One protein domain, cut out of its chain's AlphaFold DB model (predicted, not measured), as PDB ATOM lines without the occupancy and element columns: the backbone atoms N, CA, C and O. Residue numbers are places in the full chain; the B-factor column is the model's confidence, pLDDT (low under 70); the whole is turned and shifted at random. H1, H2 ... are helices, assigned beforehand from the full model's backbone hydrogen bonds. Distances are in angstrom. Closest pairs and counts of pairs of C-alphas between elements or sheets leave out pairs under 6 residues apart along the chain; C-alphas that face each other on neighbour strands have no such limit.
ATOM      1  N   GLU A   2      12.136 -67.835  11.158       54.75
ATOM      2  CA  GLU A   2      11.968 -67.318  12.534       54.75
ATOM      3  C   GLU A   2      13.124 -67.631  13.503       54.75
ATOM      4  O   GLU A   2      13.619 -66.732  14.172       54.75
ATOM      5  N   ILE A   3      13.638 -68.870  13.529       60.78
ATOM      6  CA  ILE A   3      14.720 -69.268  14.456       60.78
ATOM      7  C   ILE A   3      15.989 -68.413  14.283       60.78
ATOM      8  O   ILE A   3      16.610 -68.021  15.267       60.78
ATOM      9  N   TYR A   4      16.370 -68.082  13.046       63.56
ATOM     10  CA  TYR A   4      17.565 -67.271  12.778       63.56
ATOM     11  C   TYR A   4      17.401 -65.819  13.236       63.56
ATOM     12  O   TYR A   4      18.381 -65.177  13.611       63.56
ATOM     13  N   LEU A   5      16.163 -65.325  13.241       67.06
ATOM     14  CA  LEU A   5      15.838 -63.975  13.671       67.06
ATOM     15  C   LEU A   5      16.023 -63.812  15.183       67.06
ATOM     16  O   LEU A   5      16.638 -62.850  15.633       67.06
ATOM     17  N   ILE A   6      15.566 -64.800  15.957       67.88
ATOM     18  CA  ILE A   6      15.707 -64.827  17.419       67.88
ATOM     19  C   ILE A   6      17.191 -64.811  17.817       67.88
ATOM     20  O   ILE A   6      17.593 -64.038  18.687       67.88
ATOM     21  N   PHE A   7      18.030 -65.608  17.143       70.25
ATOM     22  CA  PHE A   7      19.477 -65.608  17.393       70.25
ATOM     23  C   PHE A   7      20.140 -64.275  17.041       70.25
ATOM     24  O   PHE A   7      21.035 -63.835  17.763       70.25
ATOM     25  N   PHE A   8      19.698 -63.617  15.968       71.94
ATOM     26  CA  PHE A   8      20.216 -62.303  15.608       71.94
ATOM     27  C   PHE A   8      19.844 -61.236  16.643       71.94
ATOM     28  O   PHE A   8      20.714 -60.479  17.054       71.94
ATOM     29  N   LEU A   9      18.596 -61.192  17.118       69.31
ATOM     30  CA  LEU A   9      18.172 -60.205  18.121       69.31
ATOM     31  C   LEU A   9      18.882 -60.409  19.466       69.31
ATOM     32  O   LEU A   9      19.315 -59.443  20.094       69.31
ATOM     33  N   PHE A  10      19.086 -61.666  19.871       64.38
ATOM     34  CA  PHE A  10      19.907 -61.987  21.039       64.38
ATOM     35  C   PHE A  10      21.361 -61.518  20.872       64.38
ATOM     36  O   PHE A  10      21.975 -61.016  21.817       64.38
ATOM     37  N   TRP A  11      21.922 -61.665  19.671       74.44
ATOM     38  CA  TRP A  11      23.270 -61.201  19.363       74.44
ATOM     39  C   TRP A  11      23.361 -59.675  19.292       74.44
ATOM     40  O   TRP A  11      24.315 -59.120  19.819       74.44
ATOM     41  N   PHE A  12      22.370 -58.995  18.711       67.88
ATOM     42  CA  PHE A  12      22.307 -57.534  18.608       67.88
ATOM     43  C   PHE A  12      22.451 -56.881  19.988       67.88
ATOM     44  O   PHE A  12      23.270 -55.983  20.161       67.88
ATOM     45  N   LYS A  13      21.745 -57.428  20.985       64.19
ATOM     46  CA  LYS A  13      21.854 -57.031  22.396       64.19
ATOM     47  C   LYS A  13      23.264 -57.217  22.968       64.19
ATOM     48  O   LYS A  13      23.759 -56.367  23.696       64.19
ATOM     49  N   ASN A  14      23.888 -58.362  22.699       64.50
ATOM     50  CA  ASN A  14      25.170 -58.757  23.294       64.50
ATOM     51  C   ASN A  14      26.357 -58.495  22.357       64.50
ATOM     52  O   ASN A  14      27.396 -59.151  22.478       64.50
ATOM     53  N   SER A  15      26.188 -57.610  21.375       61.66
ATOM     54  CA  SER A  15      27.151 -57.470  20.294       61.66
ATOM     55  C   SER A  15      28.497 -57.009  20.850       61.66
ATOM     56  O   SER A  15      28.624 -55.922  21.404       61.66
ATOM     57  N   ILE A  16      29.527 -57.841  20.673       66.38
ATOM     58  CA  ILE A  16      30.933 -57.463  20.901       66.38
ATOM     59  C   ILE A  16      31.490 -56.610  19.750       66.38
ATOM     60  O   ILE A  16      32.677 -56.288  19.730       66.38
ATOM     61  N   PHE A  17      30.654 -56.319  18.753       67.62
ATOM     62  CA  PHE A  17      31.014 -55.591  17.551       67.62
ATOM     63  C   PHE A  17      30.614 -54.127  17.681       67.62
ATOM     64  O   PHE A  17      29.794 -53.740  18.509       67.62
ATOM     65  N   ASP A  18      31.214 -53.312  16.822       82.94
ATOM     66  CA  ASP A  18      30.971 -51.880  16.751       82.94
ATOM     67  C   ASP A  18      29.462 -51.539  16.697       82.94
ATOM     68  O   ASP A  18      28.683 -52.159  15.957       82.94
ATOM     69  N   LYS A  19      29.043 -50.550  17.502       85.94
ATOM     70  CA  LYS A  19      27.632 -50.150  17.636       85.94
ATOM     71  C   LYS A  19      27.036 -49.711  16.297       85.94
ATOM     72  O   LYS A  19      25.917 -50.108  15.968       85.94
ATOM     73  N   LYS A  20      27.800 -48.955  15.498       87.56
ATOM     74  CA  LYS A  20      27.364 -48.465  14.184       87.56
ATOM     75  C   LYS A  20      27.133 -49.624  13.219       87.56
ATOM     76  O   LYS A  20      26.111 -49.660  12.540       87.56
ATOM     77  N   TRP A  21      28.045 -50.595  13.173       88.06
ATOM     78  CA  TRP A  21      27.843 -51.802  12.366       88.06
ATOM     79  C   TRP A  21      26.581 -52.564  12.793       88.06
ATOM     80  O   TRP A  21      25.789 -52.994  11.956       88.06
ATOM     81  N   THR A  22      26.380 -52.684  14.104       89.69
ATOM     82  CA  THR A  22      25.274 -53.430  14.710       89.69
ATOM     83  C   THR A  22      23.912 -52.829  14.344       89.69
ATOM     84  O   THR A  22      23.030 -53.559  13.885       89.69
ATOM     85  N   ILE A  23      23.741 -51.505  14.455       92.12
ATOM     86  CA  ILE A  23      22.478 -50.841  14.087       92.12
ATOM     87  C   ILE A  23      22.224 -50.846  12.576       92.12
ATOM     88  O   ILE A  23      21.094 -51.090  12.158       92.12
ATOM     89  N   LEU A  24      23.264 -50.686  11.749       91.88
ATOM     90  CA  LEU A  24      23.130 -50.789  10.291       91.88
ATOM     91  C   LEU A  24      22.673 -52.189   9.866       91.88
ATOM     92  O   LEU A  24      21.810 -52.319   9.000       91.88
ATOM     93  N   LYS A  25      23.194 -53.247  10.502       90.88
ATOM     94  CA  LYS A  25      22.731 -54.610  10.215       90.88
ATOM     95  C   LYS A  25      21.305 -54.877  10.646       90.88
ATOM     96  O   LYS A  25      20.593 -55.570   9.922       90.88
ATOM     97  N   LEU A  26      20.877 -54.337  11.781       90.75
ATOM     98  CA  LEU A  26      19.475 -54.441  12.160       90.75
ATOM     99  C   LEU A  26      18.577 -53.727  11.142       90.75
ATOM    100  O   LEU A  26      17.555 -54.284  10.751       90.75
ATOM    101  N   GLU A  27      18.973 -52.540  10.679       93.12
ATOM    102  CA  GLU A  27      18.222 -51.788   9.675       93.12
ATOM    103  C   GLU A  27      18.032 -52.597   8.380       93.12
ATOM    104  O   GLU A  27      16.902 -52.716   7.904       93.12
ATOM    105  N   GLU A  28      19.097 -53.233   7.878       92.50
ATOM    106  CA  GLU A  28      19.032 -54.128   6.714       92.50
ATOM    107  C   GLU A  28      18.084 -55.320   6.940       92.50
ATOM    108  O   GLU A  28      17.312 -55.695   6.057       92.50
ATOM    109  N   ILE A  29      18.121 -55.941   8.122       90.38
ATOM    110  CA  ILE A  29      17.251 -57.083   8.443       90.38
ATOM    111  C   ILE A  29      15.787 -56.651   8.524       90.38
ATOM    112  O   ILE A  29      14.901 -57.379   8.068       90.38
ATOM    113  N   LEU A  30      15.517 -55.465   9.064       92.19
ATOM    114  CA  LEU A  30      14.175 -54.893   9.086       92.19
ATOM    115  C   LEU A  30      13.657 -54.612   7.673       92.19
ATOM    116  O   LEU A  30      12.473 -54.831   7.422       92.19
ATOM    117  N   ASP A  31      14.523 -54.210   6.741       92.00
ATOM    118  CA  ASP A  31      14.147 -54.058   5.331       92.00
ATOM    119  C   ASP A  31      13.796 -55.402   4.685       92.00
ATOM    120  O   ASP A  31      12.773 -55.518   4.011       92.00
ATOM    121  N   LEU A  32      14.589 -56.444   4.947       91.69
ATOM    122  CA  LEU A  32      14.337 -57.790   4.419       91.69
ATOM    123  C   LEU A  32      13.059 -58.428   4.980       91.69
ATOM    124  O   LEU A  32      12.410 -59.219   4.297       91.69
ATOM    125  N   THR A  33      12.702 -58.102   6.221       89.38
ATOM    126  CA  THR A  33      11.537 -58.669   6.921       89.38
ATOM    127  C   THR A  33      10.291 -57.789   6.846       89.38
ATOM    128  O   THR A  33       9.235 -58.187   7.336       89.38
ATOM    129  N   GLY A  34      10.389 -56.584   6.279       88.38
ATOM    130  CA  GLY A  34       9.305 -55.600   6.318       88.38
ATOM    131  C   GLY A  34       8.914 -55.200   7.747       88.38
ATOM    132  O   GLY A  34       7.732 -54.989   8.030       88.38
ATOM    133  N   GLY A  35       9.882 -55.170   8.666       86.81
ATOM    134  CA  GLY A  35       9.679 -54.865  10.085       86.81
ATOM    135  C   GLY A  35       9.041 -55.985  10.915       86.81
ATOM    136  O   GLY A  35       8.779 -55.775  12.096       86.81
ATOM    137  N   SER A  36       8.790 -57.159  10.325       87.06
ATOM    138  CA  SER A  36       8.187 -58.309  11.008       87.06
ATOM    139  C   SER A  36       9.227 -59.046  11.852       87.06
ATOM    140  O   SER A  36       9.801 -60.045  11.414       87.06
ATOM    141  N   ILE A  37       9.474 -58.548  13.061       80.62
ATOM    142  CA  ILE A  37      10.390 -59.166  14.020       80.62
ATOM    143  C   ILE A  37       9.694 -59.374  15.367       80.62
ATOM    144  O   ILE A  37       8.855 -58.563  15.766       80.62
ATOM    145  N   ASP A  38      10.082 -60.423  16.094       72.31
ATOM    146  CA  ASP A  38       9.712 -60.574  17.503       72.31
ATOM    147  C   ASP A  38      10.514 -59.563  18.323       72.31
ATOM    148  O   ASP A  38      11.653 -59.809  18.720       72.31
ATOM    149  N   VAL A  39       9.951 -58.371  18.514       65.38
ATOM    150  CA  VAL A  39      10.606 -57.317  19.292       65.38
ATOM    151  C   VAL A  39      10.573 -57.704  20.761       65.38
ATOM    152  O   VAL A  39       9.552 -57.575  21.435       65.38
ATOM    153  N   PHE A  40      11.711 -58.156  21.268       69.94
ATOM    154  CA  PHE A  40      11.907 -58.333  22.698       69.94
ATOM    155  C   PHE A  40      12.150 -56.978  23.367       69.94
ATOM    156  O   PHE A  40      12.769 -56.090  22.780       69.94
ATOM    157  N   SER A  41      11.713 -56.846  24.621       69.88
ATOM    158  CA  SER A  41      11.904 -55.640  25.446       69.88
ATOM    159  C   SER A  41      13.378 -55.185  25.492       69.88
ATOM    160  O   SER A  41      13.656 -53.989  25.521       69.88
ATOM    161  N   ASP A  42      14.315 -56.131  25.377       76.31
ATOM    162  CA  ASP A  42      15.759 -55.883  25.306       76.31
ATOM    163  C   ASP A  42      16.210 -55.112  24.048       76.31
ATOM    164  O   ASP A  42      17.183 -54.367  24.101       76.31
ATOM    165  N   VAL A  43      15.528 -55.275  22.906       84.31
ATOM    166  CA  VAL A  43      15.860 -54.546  21.664       84.31
ATOM    167  C   VAL A  43      15.549 -53.061  21.835       84.31
ATOM    168  O   VAL A  43      16.320 -52.206  21.402       84.31
ATOM    169  N   LEU A  44      14.433 -52.756  22.502       89.06
ATOM    170  CA  LEU A  44      14.039 -51.385  22.816       89.06
ATOM    171  C   LEU A  44      14.981 -50.748  23.848       89.06
ATOM    172  O   LEU A  44      15.257 -49.556  23.741       89.06
ATOM    173  N   ASP A  45      15.530 -51.529  24.783       89.38
ATOM    174  CA  ASP A  45      16.579 -51.048  25.697       89.38
ATOM    175  C   ASP A  45      17.855 -50.680  24.942       89.38
ATOM    176  O   ASP A  45      18.382 -49.585  25.118       89.38
ATOM    177  N   THR A  46      18.313 -51.538  24.027       89.62
ATOM    178  CA  THR A  46      19.481 -51.221  23.196       89.62
ATOM    179  C   THR A  46      19.255 -49.967  22.347       89.62
ATOM    180  O   THR A  46      20.184 -49.194  22.134       89.62
ATOM    181  N   PHE A  47      18.029 -49.714  21.880       93.00
ATOM    182  CA  PHE A  47      17.725 -48.460  21.192       93.00
ATOM    183  C   PHE A  47      17.872 -47.237  22.090       93.00
ATOM    184  O   PHE A  47      18.423 -46.245  21.622       93.00
ATOM    185  N   LEU A  48      17.453 -47.300  23.359       92.00
ATOM    186  CA  LEU A  48      17.661 -46.195  24.299       92.00
ATOM    187  C   LEU A  48      19.154 -45.864  24.434       92.00
ATOM    188  O   LEU A  48      19.515 -44.691  24.378       92.00
ATOM    189  N   ASP A  49      20.015 -46.882  24.490       90.81
ATOM    190  CA  ASP A  49      21.476 -46.718  24.566       90.81
ATOM    191  C   ASP A  49      22.114 -46.184  23.269       90.81
ATOM    192  O   ASP A  49      23.285 -45.796  23.259       90.81
ATOM    193  N   TYR A  50      21.393 -46.240  22.146       93.94
ATOM    194  CA  TYR A  50      21.903 -45.893  20.816       93.94
ATOM    195  C   TYR A  50      21.374 -44.544  20.318       93.94
ATOM    196  O   TYR A  50      21.932 -44.014  19.361       93.94
ATOM    197  N   ILE A  51      20.329 -43.978  20.934       94.69
ATOM    198  CA  ILE A  51      19.708 -42.717  20.489       94.69
ATOM    199  C   ILE A  51      20.711 -41.564  20.452       94.69
ATOM    200  O   ILE A  51      20.672 -40.771  19.515       94.69
ATOM    201  N   ASP A  52      21.606 -41.478  21.434       92.62
ATOM    202  CA  ASP A  52      22.544 -40.355  21.530       92.62
ATOM    203  C   ASP A  52      23.630 -40.411  20.442       92.62
ATOM    204  O   ASP A  52      24.085 -39.376  19.961       92.62
ATOM    205  N   GLU A  53      24.029 -41.615  20.019       94.75
ATOM    206  CA  GLU A  53      25.098 -41.819  19.032       94.75
ATOM    207  C   GLU A  53      24.570 -41.996  17.597       94.75
ATOM    208  O   GLU A  53      25.208 -41.559  16.637       94.75
ATOM    209  N   PHE A  54      23.408 -42.637  17.431       96.38
ATOM    210  CA  PHE A  54      22.849 -43.048  16.135       96.38
ATOM    211  C   PHE A  54      21.337 -42.766  16.022       96.38
ATOM    212  O   PHE A  54      20.567 -43.662  15.652       96.38
ATOM    213  N   PRO A  55      20.874 -41.530  16.290       97.19
ATOM    214  CA  PRO A  55      19.447 -41.206  16.361       97.19
ATOM    215  C   PRO A  55      18.706 -41.527  15.059       97.19
ATOM    216  O   PRO A  55      17.613 -42.094  15.089       97.19
ATOM    217  N   LEU A  56      19.319 -41.230  13.907       97.38
ATOM    218  CA  LEU A  56      18.726 -41.474  12.594       97.38
ATOM    219  C   LEU A  56      18.510 -42.969  12.310       97.38
ATOM    220  O   LEU A  56      17.445 -43.372  11.839       97.38
ATOM    221  N   ASN A  57      19.493 -43.813  12.634       96.88
ATOM    222  CA  ASN A  57      19.361 -45.256  12.440       96.88
ATOM    223  C   ASN A  57      18.323 -45.858  13.394       96.88
ATOM    224  O   ASN A  57      17.548 -46.726  12.987       96.88
ATOM    225  N   VAL A  58      18.262 -45.369  14.638       96.94
ATOM    226  CA  VAL A  58      17.250 -45.810  15.605       96.94
ATOM    227  C   VAL A  58      15.844 -45.485  15.100       96.94
ATOM    228  O   VAL A  58      15.013 -46.392  15.047       96.94
ATOM    229  N   ILE A  59      15.560 -44.247  14.668       97.81
ATOM    230  CA  ILE A  59      14.214 -43.909  14.174       97.81
ATOM    231  C   ILE A  59      13.851 -44.691  12.905       97.81
ATOM    232  O   ILE A  59      12.711 -45.137  12.784       97.81
ATOM    233  N   ASN A  60      14.801 -44.937  11.996       96.88
ATOM    234  CA  ASN A  60      14.548 -45.751  10.804       96.88
ATOM    235  C   ASN A  60      14.147 -47.188  11.168       96.88
ATOM    236  O   ASN A  60      13.227 -47.750  10.570       96.88
ATOM    237  N   CYS A  61      14.820 -47.785  12.155       95.50
ATOM    238  CA  CYS A  61      14.475 -49.114  12.648       95.50
ATOM    239  C   CYS A  61      13.108 -49.112  13.344       95.50
ATOM    240  O   CYS A  61      12.247 -49.944  13.046       95.50
ATOM    241  N   LEU A  62      12.890 -48.146  14.239       95.19
ATOM    242  CA  LEU A  62      11.671 -48.026  15.031       95.19
ATOM    243  C   LEU A  62      10.436 -47.810  14.148       95.19
ATOM    244  O   LEU A  62       9.400 -48.428  14.373       95.19
ATOM    245  N   GLU A  63      10.552 -46.986  13.106       95.50
ATOM    246  CA  GLU A  63       9.480 -46.732  12.143       95.50
ATOM    247  C   GLU A  63       9.020 -48.020  11.445       95.50
ATOM    248  O   GLU A  63       7.814 -48.261  11.336       95.50
ATOM    249  N   LYS A  64       9.961 -48.867  11.005       94.12
ATOM    250  CA  LYS A  64       9.660 -50.150  10.340       94.12
ATOM    251  C   LYS A  64       8.923 -51.094  11.286       94.12
ATOM    252  O   LYS A  64       7.882 -51.641  10.923       94.12
ATOM    253  N   ILE A  65       9.433 -51.225  12.509       92.31
ATOM    254  CA  ILE A  65       8.846 -52.054  13.567       92.31
ATOM    255  C   ILE A  65       7.420 -51.594  13.889       92.31
ATOM    256  O   ILE A  65       6.476 -52.379  13.818       92.31
ATOM    257  N   ILE A  66       7.247 -50.309  14.205       92.25
ATOM    258  CA  ILE A  66       5.961 -49.754  14.629       92.25
ATOM    259  C   ILE A  66       4.924 -49.873  13.513       92.25
ATOM    260  O   ILE A  66       3.801 -50.313  13.763       92.25
ATOM    261  N   LYS A  67       5.275 -49.520  12.270       92.12
ATOM    262  CA  LYS A  67       4.339 -49.625  11.140       92.12
ATOM    263  C   LYS A  67       3.900 -51.064  10.893       92.12
ATOM    264  O   LYS A  67       2.726 -51.277  10.591       92.12
ATOM    265  N   ASN A  68       4.806 -52.032  11.045       90.94
ATOM    266  CA  ASN A  68       4.458 -53.445  10.964       90.94
ATOM    267  C   ASN A  68       3.472 -53.836  12.078       90.94
ATOM    268  O   ASN A  68       2.404 -54.364  11.780       90.94
ATOM    269  N   GLN A  69       3.779 -53.497  13.336       88.56
ATOM    270  CA  GLN A  69       2.940 -53.829  14.494       88.56
ATOM    271  C   GLN A  69       1.536 -53.216  14.403       88.56
ATOM    272  O   GLN A  69       0.550 -53.907  14.656       88.56
ATOM    273  N   VAL A  70       1.416 -51.953  13.977       88.06
ATOM    274  CA  VAL A  70       0.110 -51.313  13.727       88.06
ATOM    275  C   VAL A  70      -0.704 -52.103  12.692       88.06
ATOM    276  O   VAL A  70      -1.923 -52.200  12.812       88.06
ATOM    277  N   GLY A  71      -0.049 -52.681  11.680       84.38
ATOM    278  CA  GLY A  71      -0.703 -53.468  10.632       84.38
ATOM    279  C   GLY A  71      -1.128 -54.882  11.047       84.38
ATOM    280  O   GLY A  71      -1.987 -55.461  10.387       84.38
ATOM    281  N   THR A  72      -0.555 -55.443  12.118       81.75
ATOM    282  CA  THR A  72      -0.700 -56.863  12.505       81.75
ATOM    283  C   THR A  72      -1.442 -57.088  13.833       81.75
ATOM    284  O   THR A  72      -1.390 -58.183  14.385       81.75
ATOM    285  N   ASN A  73      -2.186 -56.089  14.329       65.38
ATOM    286  CA  ASN A  73      -2.891 -56.063  15.629       65.38
ATOM    287  C   ASN A  73      -2.008 -55.871  16.884       65.38
ATOM    288  O   ASN A  73      -2.466 -56.110  17.997       65.38
ATOM    289  N   GLY A  74      -0.782 -55.364  16.733       61.38
ATOM    290  CA  GLY A  74      -0.206 -54.336  17.615       61.38
ATOM    291  C   GLY A  74      -0.044 -54.583  19.118       61.38
ATOM    292  O   GLY A  74       0.225 -53.613  19.819       61.38
ATOM    293  N   TYR A  75      -0.155 -55.810  19.640       61.34
ATOM    294  CA  TYR A  75      -0.048 -56.073  21.089       61.34
ATOM    295  C   TYR A  75       1.231 -55.512  21.736       61.34
ATOM    296  O   TYR A  75       1.213 -55.134  22.902       61.34
ATOM    297  N   LEU A  76       2.322 -55.411  20.975       66.44
ATOM    298  CA  LEU A  76       3.595 -54.885  21.462       66.44
ATOM    299  C   LEU A  76       3.626 -53.350  21.565       66.44
ATOM    300  O   LEU A  76       4.435 -52.834  22.322       66.44
ATOM    301  N   LEU A  77       2.729 -52.603  20.905       69.81
ATOM    302  CA  LEU A  77       2.670 -51.129  20.995       69.81
ATOM    303  C   LEU A  77       2.190 -50.615  22.358       69.81
ATOM    304  O   LEU A  77       2.260 -49.417  22.614       69.81
ATOM    305  N   PHE A  78       1.705 -51.506  23.223       70.44
ATOM    306  CA  PHE A  78       1.413 -51.198  24.623       70.44
ATOM    307  C   PHE A  78       2.658 -51.288  25.522       70.44
ATOM    308  O   PHE A  78       2.566 -50.999  26.713       70.44
ATOM    309  N   GLU A  79       3.817 -51.675  24.976       76.31
ATOM    310  CA  GLU A  79       5.082 -51.657  25.705       76.31
ATOM    311  C   GLU A  79       5.441 -50.216  26.084       76.31
ATOM    312  O   GLU A  79       5.571 -49.328  25.236       76.31
ATOM    313  N   THR A  80       5.681 -49.987  27.373       83.38
ATOM    314  CA  THR A  80       5.929 -48.653  27.946       83.38
ATOM    315  C   THR A  80       7.238 -48.009  27.477       83.38
ATOM    316  O   THR A  80       7.534 -46.878  27.846       83.38
ATOM    317  N   LYS A  81       8.052 -48.720  26.685       87.31
ATOM    318  CA  LYS A  81       9.365 -48.268  26.202       87.31
ATOM    319  C   LYS A  81       9.305 -47.450  24.911       87.31
ATOM    320  O   LYS A  81      10.259 -46.736  24.613       87.31
ATOM    321  N   TYR A  82       8.205 -47.485  24.158       91.62
ATOM    322  CA  TYR A  82       8.094 -46.679  22.935       91.62
ATOM    323  C   TYR A  82       8.028 -45.177  23.214       91.62
ATOM    324  O   TYR A  82       8.639 -44.389  22.496       91.62
ATOM    325  N   GLU A  83       7.327 -44.775  24.271       92.75
ATOM    326  CA  GLU A  83       7.219 -43.373  24.668       92.75
ATOM    327  C   GLU A  83       8.587 -42.735  24.994       92.75
ATOM    328  O   GLU A  83       8.928 -41.732  24.359       92.75
ATOM    329  N   PRO A  84       9.432 -43.301  25.887       94.19
ATOM    330  CA  PRO A  84      10.747 -42.727  26.164       94.19
ATOM    331  C   PRO A  84      11.680 -42.741  24.945       94.19
ATOM    332  O   PRO A  84      12.467 -41.806  24.799       94.19
ATOM    333  N   LEU A  85      11.568 -43.728  24.045       95.56
ATOM    334  CA  LEU A  85      12.324 -43.756  22.786       95.56
ATOM    335  C   LEU A  85      11.954 -42.580  21.876       95.56
ATOM    336  O   LEU A  85      12.828 -41.833  21.436       95.56
ATOM    337  N   LEU A  86      10.659 -42.378  21.620       96.56
ATOM    338  CA  LEU A  86      10.174 -41.277  20.784       96.56
ATOM    339  C   LEU A  86      10.507 -39.916  21.410       96.56
ATOM    340  O   LEU A  86      10.956 -39.007  20.711       96.56
ATOM    341  N   ALA A  87      10.370 -39.785  22.732       96.44
ATOM    342  CA  ALA A  87      10.760 -38.578  23.452       96.44
ATOM    343  C   ALA A  87      12.276 -38.310  23.368       96.44
ATOM    344  O   ALA A  87      12.691 -37.163  23.212       96.44
ATOM    345  N   GLY A  88      13.109 -39.353  23.458       96.44
ATOM    346  CA  GLY A  88      14.561 -39.257  23.284       96.44
ATOM    347  C   GLY A  88      14.944 -38.776  21.886       96.44
ATOM    348  O   GLY A  88      15.696 -37.814  21.746       96.44
ATOM    349  N   LEU A  89      14.347 -39.365  20.851       97.44
ATOM    350  CA  LEU A  89      14.596 -38.991  19.459       97.44
ATOM    351  C   LEU A  89      14.165 -37.548  19.140       97.44
ATOM    352  O   LEU A  89      14.868 -36.846  18.414       97.44
ATOM    353  N   LEU A  90      13.069 -37.055  19.730       97.50
ATOM    354  CA  LEU A  90      12.666 -35.646  19.606       97.50
ATOM    355  C   LEU A  90      13.678 -34.667  20.227       97.50
ATOM    356  O   LEU A  90      13.762 -33.519  19.784       97.50
ATOM    357  N   ARG A  91      14.443 -35.106  21.234       96.06
ATOM    358  CA  ARG A  91      15.482 -34.308  21.906       96.06
ATOM    359  C   ARG A  91      16.861 -34.394  21.251       96.06
ATOM    360  O   ARG A  91      17.727 -33.624  21.653       96.06
ATOM    361  N   SER A  92      17.055 -35.277  20.269       95.25
ATOM    362  CA  SER A  92      18.322 -35.448  19.540       95.25
ATOM    363  C   SER A  92      18.870 -34.118  18.989       95.25
ATOM    364  O   SER A  92      18.145 -33.139  18.889       95.25
ATOM    365  N   GLU A  93      20.134 -34.017  18.593       95.44
ATOM    366  CA  GLU A  93      20.603 -32.860  17.804       95.44
ATOM    367  C   GLU A  93      20.405 -33.067  16.293       95.44
ATOM    368  O   GLU A  93      20.422 -32.106  15.526       95.44
ATOM    369  N   ASP A  94      20.129 -34.305  15.869       97.38
ATOM    370  CA  ASP A  94      19.895 -34.665  14.475       97.38
ATOM    371  C   ASP A  94      18.499 -34.209  14.015       97.38
ATOM    372  O   ASP A  94      17.459 -34.708  14.460       97.38
ATOM    373  N   GLN A  95      18.475 -33.224  13.115       97.38
ATOM    374  CA  GLN A  95      17.238 -32.637  12.608       97.38
ATOM    375  C   GLN A  95      16.428 -33.621  11.752       97.38
ATOM    376  O   GLN A  95      15.199 -33.630  11.837       97.38
ATOM    377  N   GLU A  96      17.091 -34.473  10.968       97.88
ATOM    378  CA  GLU A  96      16.407 -35.479  10.153       97.88
ATOM    379  C   GLU A  96      15.729 -36.515  11.055       97.88
ATOM    380  O   GLU A  96      14.560 -36.861  10.848       97.88
ATOM    381  N   ALA A  97      16.426 -36.953  12.107       97.88
ATOM    382  CA  ALA A  97      15.872 -37.873  13.089       97.88
ATOM    383  C   ALA A  97      14.647 -37.275  13.800       97.88
ATOM    384  O   ALA A  97      13.618 -37.951  13.931       97.88
ATOM    385  N   LYS A  98      14.700 -35.993  14.197       97.75
ATOM    386  CA  LYS A  98      13.540 -35.293  14.778       97.75
ATOM    387  C   LYS A  98      12.349 -35.275  13.838       97.75
ATOM    388  O   LYS A  98      11.234 -35.571  14.263       97.75
ATOM    389  N   ASP A  99      12.565 -34.916  12.579       98.12
ATOM    390  CA  ASP A  99      11.472 -34.756  11.622       98.12
ATOM    391  C   ASP A  99      10.824 -36.101  11.284       98.12
ATOM    392  O   ASP A  99       9.594 -36.212  11.279       98.12
ATOM    393  N   LYS A 100      11.624 -37.164  11.140       98.31
ATOM    394  CA  LYS A 100      11.119 -38.544  11.049       98.31
ATOM    395  C   LYS A 100      10.322 -38.950  12.286       98.31
ATOM    396  O   LYS A 100       9.247 -39.532  12.155       98.31
ATOM    397  N   THR A 101      10.791 -38.584  13.476       98.31
ATOM    398  CA  THR A 101      10.098 -38.890  14.736       98.31
ATOM    399  C   THR A 101       8.745 -38.189  14.820       98.31
ATOM    400  O   THR A 101       7.738 -38.830  15.123       98.31
ATOM    401  N   ARG A 102       8.672 -36.901  14.461       98.12
ATOM    402  CA  ARG A 102       7.397 -36.165  14.370       98.12
ATOM    403  C   ARG A 102       6.432 -36.821  13.388       98.12
ATOM    404  O   ARG A 102       5.252 -36.980  13.697       98.12
ATOM    405  N   ASN A 103       6.926 -37.234  12.221       97.88
ATOM    406  CA  ASN A 103       6.116 -37.923  11.217       97.88
ATOM    407  C   ASN A 103       5.566 -39.254  11.740       97.88
ATOM    408  O   ASN A 103       4.388 -39.554  11.529       97.88
ATOM    409  N   LEU A 104       6.381 -40.023  12.466       97.12
ATOM    410  CA  LEU A 104       5.959 -41.279  13.076       97.12
ATOM    411  C   LEU A 104       4.903 -41.067  14.170       97.12
ATOM    412  O   LEU A 104       3.890 -41.765  14.176       97.12
ATOM    413  N   ILE A 105       5.074 -40.066  15.039       96.25
ATOM    414  CA  ILE A 105       4.075 -39.705  16.059       96.25
ATOM    415  C   ILE A 105       2.756 -39.269  15.408       96.25
ATOM    416  O   ILE A 105       1.676 -39.695  15.821       96.25
ATOM    417  N   ASN A 106       2.818 -38.463  14.346       95.69
ATOM    418  CA  ASN A 106       1.626 -38.058  13.605       95.69
ATOM    419  C   ASN A 106       0.915 -39.256  12.961       95.69
ATOM    420  O   ASN A 106      -0.315 -39.338  13.025       95.69
ATOM    421  N   PHE A 107       1.676 -40.198  12.392       94.56
ATOM    422  CA  PHE A 107       1.149 -41.457  11.869       94.56
ATOM    423  C   PHE A 107       0.444 -42.264  12.964       94.56
ATOM    424  O   PHE A 107      -0.708 -42.646  12.771       94.56
ATOM    425  N   LEU A 108       1.075 -42.458  14.124       92.56
ATOM    426  CA  LEU A 108       0.474 -43.137  15.278       92.56
ATOM    427  C   LEU A 108      -0.834 -42.456  15.707       92.56
ATOM    428  O   LEU A 108      -1.868 -43.106  15.841       92.56
ATOM    429  N   GLY A 109      -0.833 -41.127  15.793       91.50
ATOM    430  CA  GLY A 109      -2.033 -40.356  16.100       91.50
ATOM    431  C   GLY A 109      -3.137 -40.445  15.036       91.50
ATOM    432  O   GLY A 109      -4.293 -40.220  15.369       91.50
ATOM    433  N   SER A 110      -2.823 -40.764  13.774       91.62
ATOM    434  CA  SER A 110      -3.828 -41.060  12.731       91.62
ATOM    435  C   SER A 110      -4.388 -42.488  12.796       91.62
ATOM    436  O   SER A 110      -5.298 -42.827  12.044       91.62
ATOM    437  N   ARG A 111      -3.834 -43.326  13.678       89.56
ATOM    438  CA  ARG A 111      -4.219 -44.723  13.927       89.56
ATOM    439  C   ARG A 111      -4.887 -44.881  15.296       89.56
ATOM    440  O   ARG A 111      -4.761 -45.928  15.916       89.56
ATOM    441  N   ASP A 112      -5.526 -43.813  15.777       86.75
ATOM    442  CA  ASP A 112      -6.187 -43.708  17.087       86.75
ATOM    443  C   ASP A 112      -5.263 -43.889  18.311       86.75
ATOM    444  O   ASP A 112      -5.721 -43.930  19.452       86.75
ATOM    445  N   LEU A 113      -3.937 -43.896  18.117       87.56
ATOM    446  CA  LEU A 113      -2.937 -43.910  19.193       87.56
ATOM    447  C   LEU A 113      -2.577 -42.474  19.591       87.56
ATOM    448  O   LEU A 113      -1.431 -42.034  19.489       87.56
ATOM    449  N   HIS A 114      -3.593 -41.706  19.992       86.00
ATOM    450  CA  HIS A 114      -3.460 -40.270  20.251       86.00
ATOM    451  C   HIS A 114      -2.536 -39.931  21.422       86.00
ATOM    452  O   HIS A 114      -1.980 -38.840  21.415       86.00
ATOM    453  N   TYR A 115      -2.320 -40.853  22.365       86.94
ATOM    454  CA  TYR A 115      -1.452 -40.623  23.524       86.94
ATOM    455  C   TYR A 115      -0.018 -40.238  23.127       86.94
ATOM    456  O   TYR A 115       0.617 -39.431  23.792       86.94
ATOM    457  N   PHE A 116       0.486 -40.729  21.988       90.12
ATOM    458  CA  PHE A 116       1.807 -40.331  21.498       90.12
ATOM    459  C   PHE A 116       1.865 -38.879  21.018       90.12
ATOM    460  O   PHE A 116       2.952 -38.309  20.968       90.12
ATOM    461  N   ARG A 117       0.733 -38.258  20.652       90.75
ATOM    462  CA  ARG A 117       0.713 -36.846  20.233       90.75
ATOM    463  C   ARG A 117       1.061 -35.901  21.371       90.75
ATOM    464  O   ARG A 117       1.554 -34.813  21.088       90.75
ATOM    465  N   ASP A 118       0.861 -36.323  22.615       91.00
ATOM    466  CA  ASP A 118       1.216 -35.525  23.787       91.00
ATOM    467  C   ASP A 118       2.727 -35.253  23.853       91.00
ATOM    468  O   ASP A 118       3.139 -34.243  24.412       91.00
ATOM    469  N   LEU A 119       3.548 -36.074  23.181       92.62
ATOM    470  CA  LEU A 119       4.994 -35.870  23.047       92.62
ATOM    471  C   LEU A 119       5.387 -34.690  22.143       92.62
ATOM    472  O   LEU A 119       6.550 -34.294  22.141       92.62
ATOM    473  N   LEU A 120       4.466 -34.165  21.328       91.88
ATOM    474  CA  LEU A 120       4.731 -33.033  20.431       91.88
ATOM    475  C   LEU A 120       4.433 -31.668  21.065       91.88
ATOM    476  O   LEU A 120       4.678 -30.651  20.411       91.88
ATOM    477  N   ASN A 121       3.886 -31.656  22.282       77.56
ATOM    478  CA  ASN A 121       3.443 -30.453  22.986       77.56
ATOM    479  C   ASN A 121       4.502 -29.904  23.947       77.56
ATOM    480  O   ASN A 121       5.267 -30.704  24.529       77.56
TER     481      ASN A 121
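Overview. This is residues 2 to 121 of the 121 residues of an uncharacterized protein of marine sediment metagenome (UniProt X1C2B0). Two layers of helices are stacked in turns along the longest axis: H2, H4 and H7 lie side by side in one row, with H4, the longest helix, in its middle, and H3, H6 and H8 form a second row running against them. H1 sits at one end of the stack, meeting H3 with its residues 9 to 13 alone, H8 sits at the other end, and the short H5 lies beside the end of H4. The printed part has 120 residues with eight named helices, H1 to H8 in chain order, and no named strand: the class is all helix. H1, H2, H3, H4, H6 and H7 form an up and down bundle, each helix running against the one before it. The whole is compact, with a radius of gyration of the C-alphas of 13.6 A and spans of 39 by 33 by 22 A.

Along the chain. H4, residues 55 to 71, is 24.3 A long and begins at C-alpha 55 (19.447, -41.206, 16.361). H2, residues 19 to 33, and H7, residues 95 to 109, are each 21.1 A long. H1, residues 2 to 13, spans 17.3 A from C-alpha 2 at (11.968, -67.318, 12.534). H3, residues 41 to 50, measures 14.7 A, and H6, residues 82 to 91, 14.4 A. H5 covers residues 75 to 78. H8, residues 114 to 120, ends at C-alpha 120 (4.731, -33.033, 20.431).

Arrangement. H4 touches H7 at a shallow tilt of 15 degrees, the same way, with the closest C-alphas, Leu 56 and Ala 97, 4.6 A apart. H4 touches H2 at 26 degrees, the same way, closest at C-alphas Cys 61 and Glu 27, 5.5 A. H5 touches residues 66 to 70 of H4, closest at C-alphas Leu 77 and Gln 69, 7.0 A. H6 and H7 form a helical hairpin, closest at C-alphas Leu 90 and Lys 98, 4.9 A. H3 touches H6 at 8 degrees, closest at C-alphas Leu 48 and Leu 85, 6.1 A. H7 and H8 form another hairpin, closest at C-alphas Ile 105 and Phe 116, 5.9 A. H1 touches H3 at a steep tilt of 41 degrees, closest at C-alphas Lys 13 and Thr 46, 6.3 A. H1 and H8 are apart. In H1, H2, H3, H4, H6 and H7 every O i to N i+4 pair is within hydrogen-bond range; in H8 0 of 3 are, beside 4 of 4 O i to N i+3 pairs, and H5 is too short for an i+4 pair.

Size, cuts and confidence. The farthest C-alphas, Ile 3 and Asn 121, are 41.3 A apart. The printed part has no cut and no long link. Mean pLDDT of the printed part is 86.4; residues 2 to 6, 9 to 10, 12 to 17, 39 to 41 and 73 to 77 are under 70.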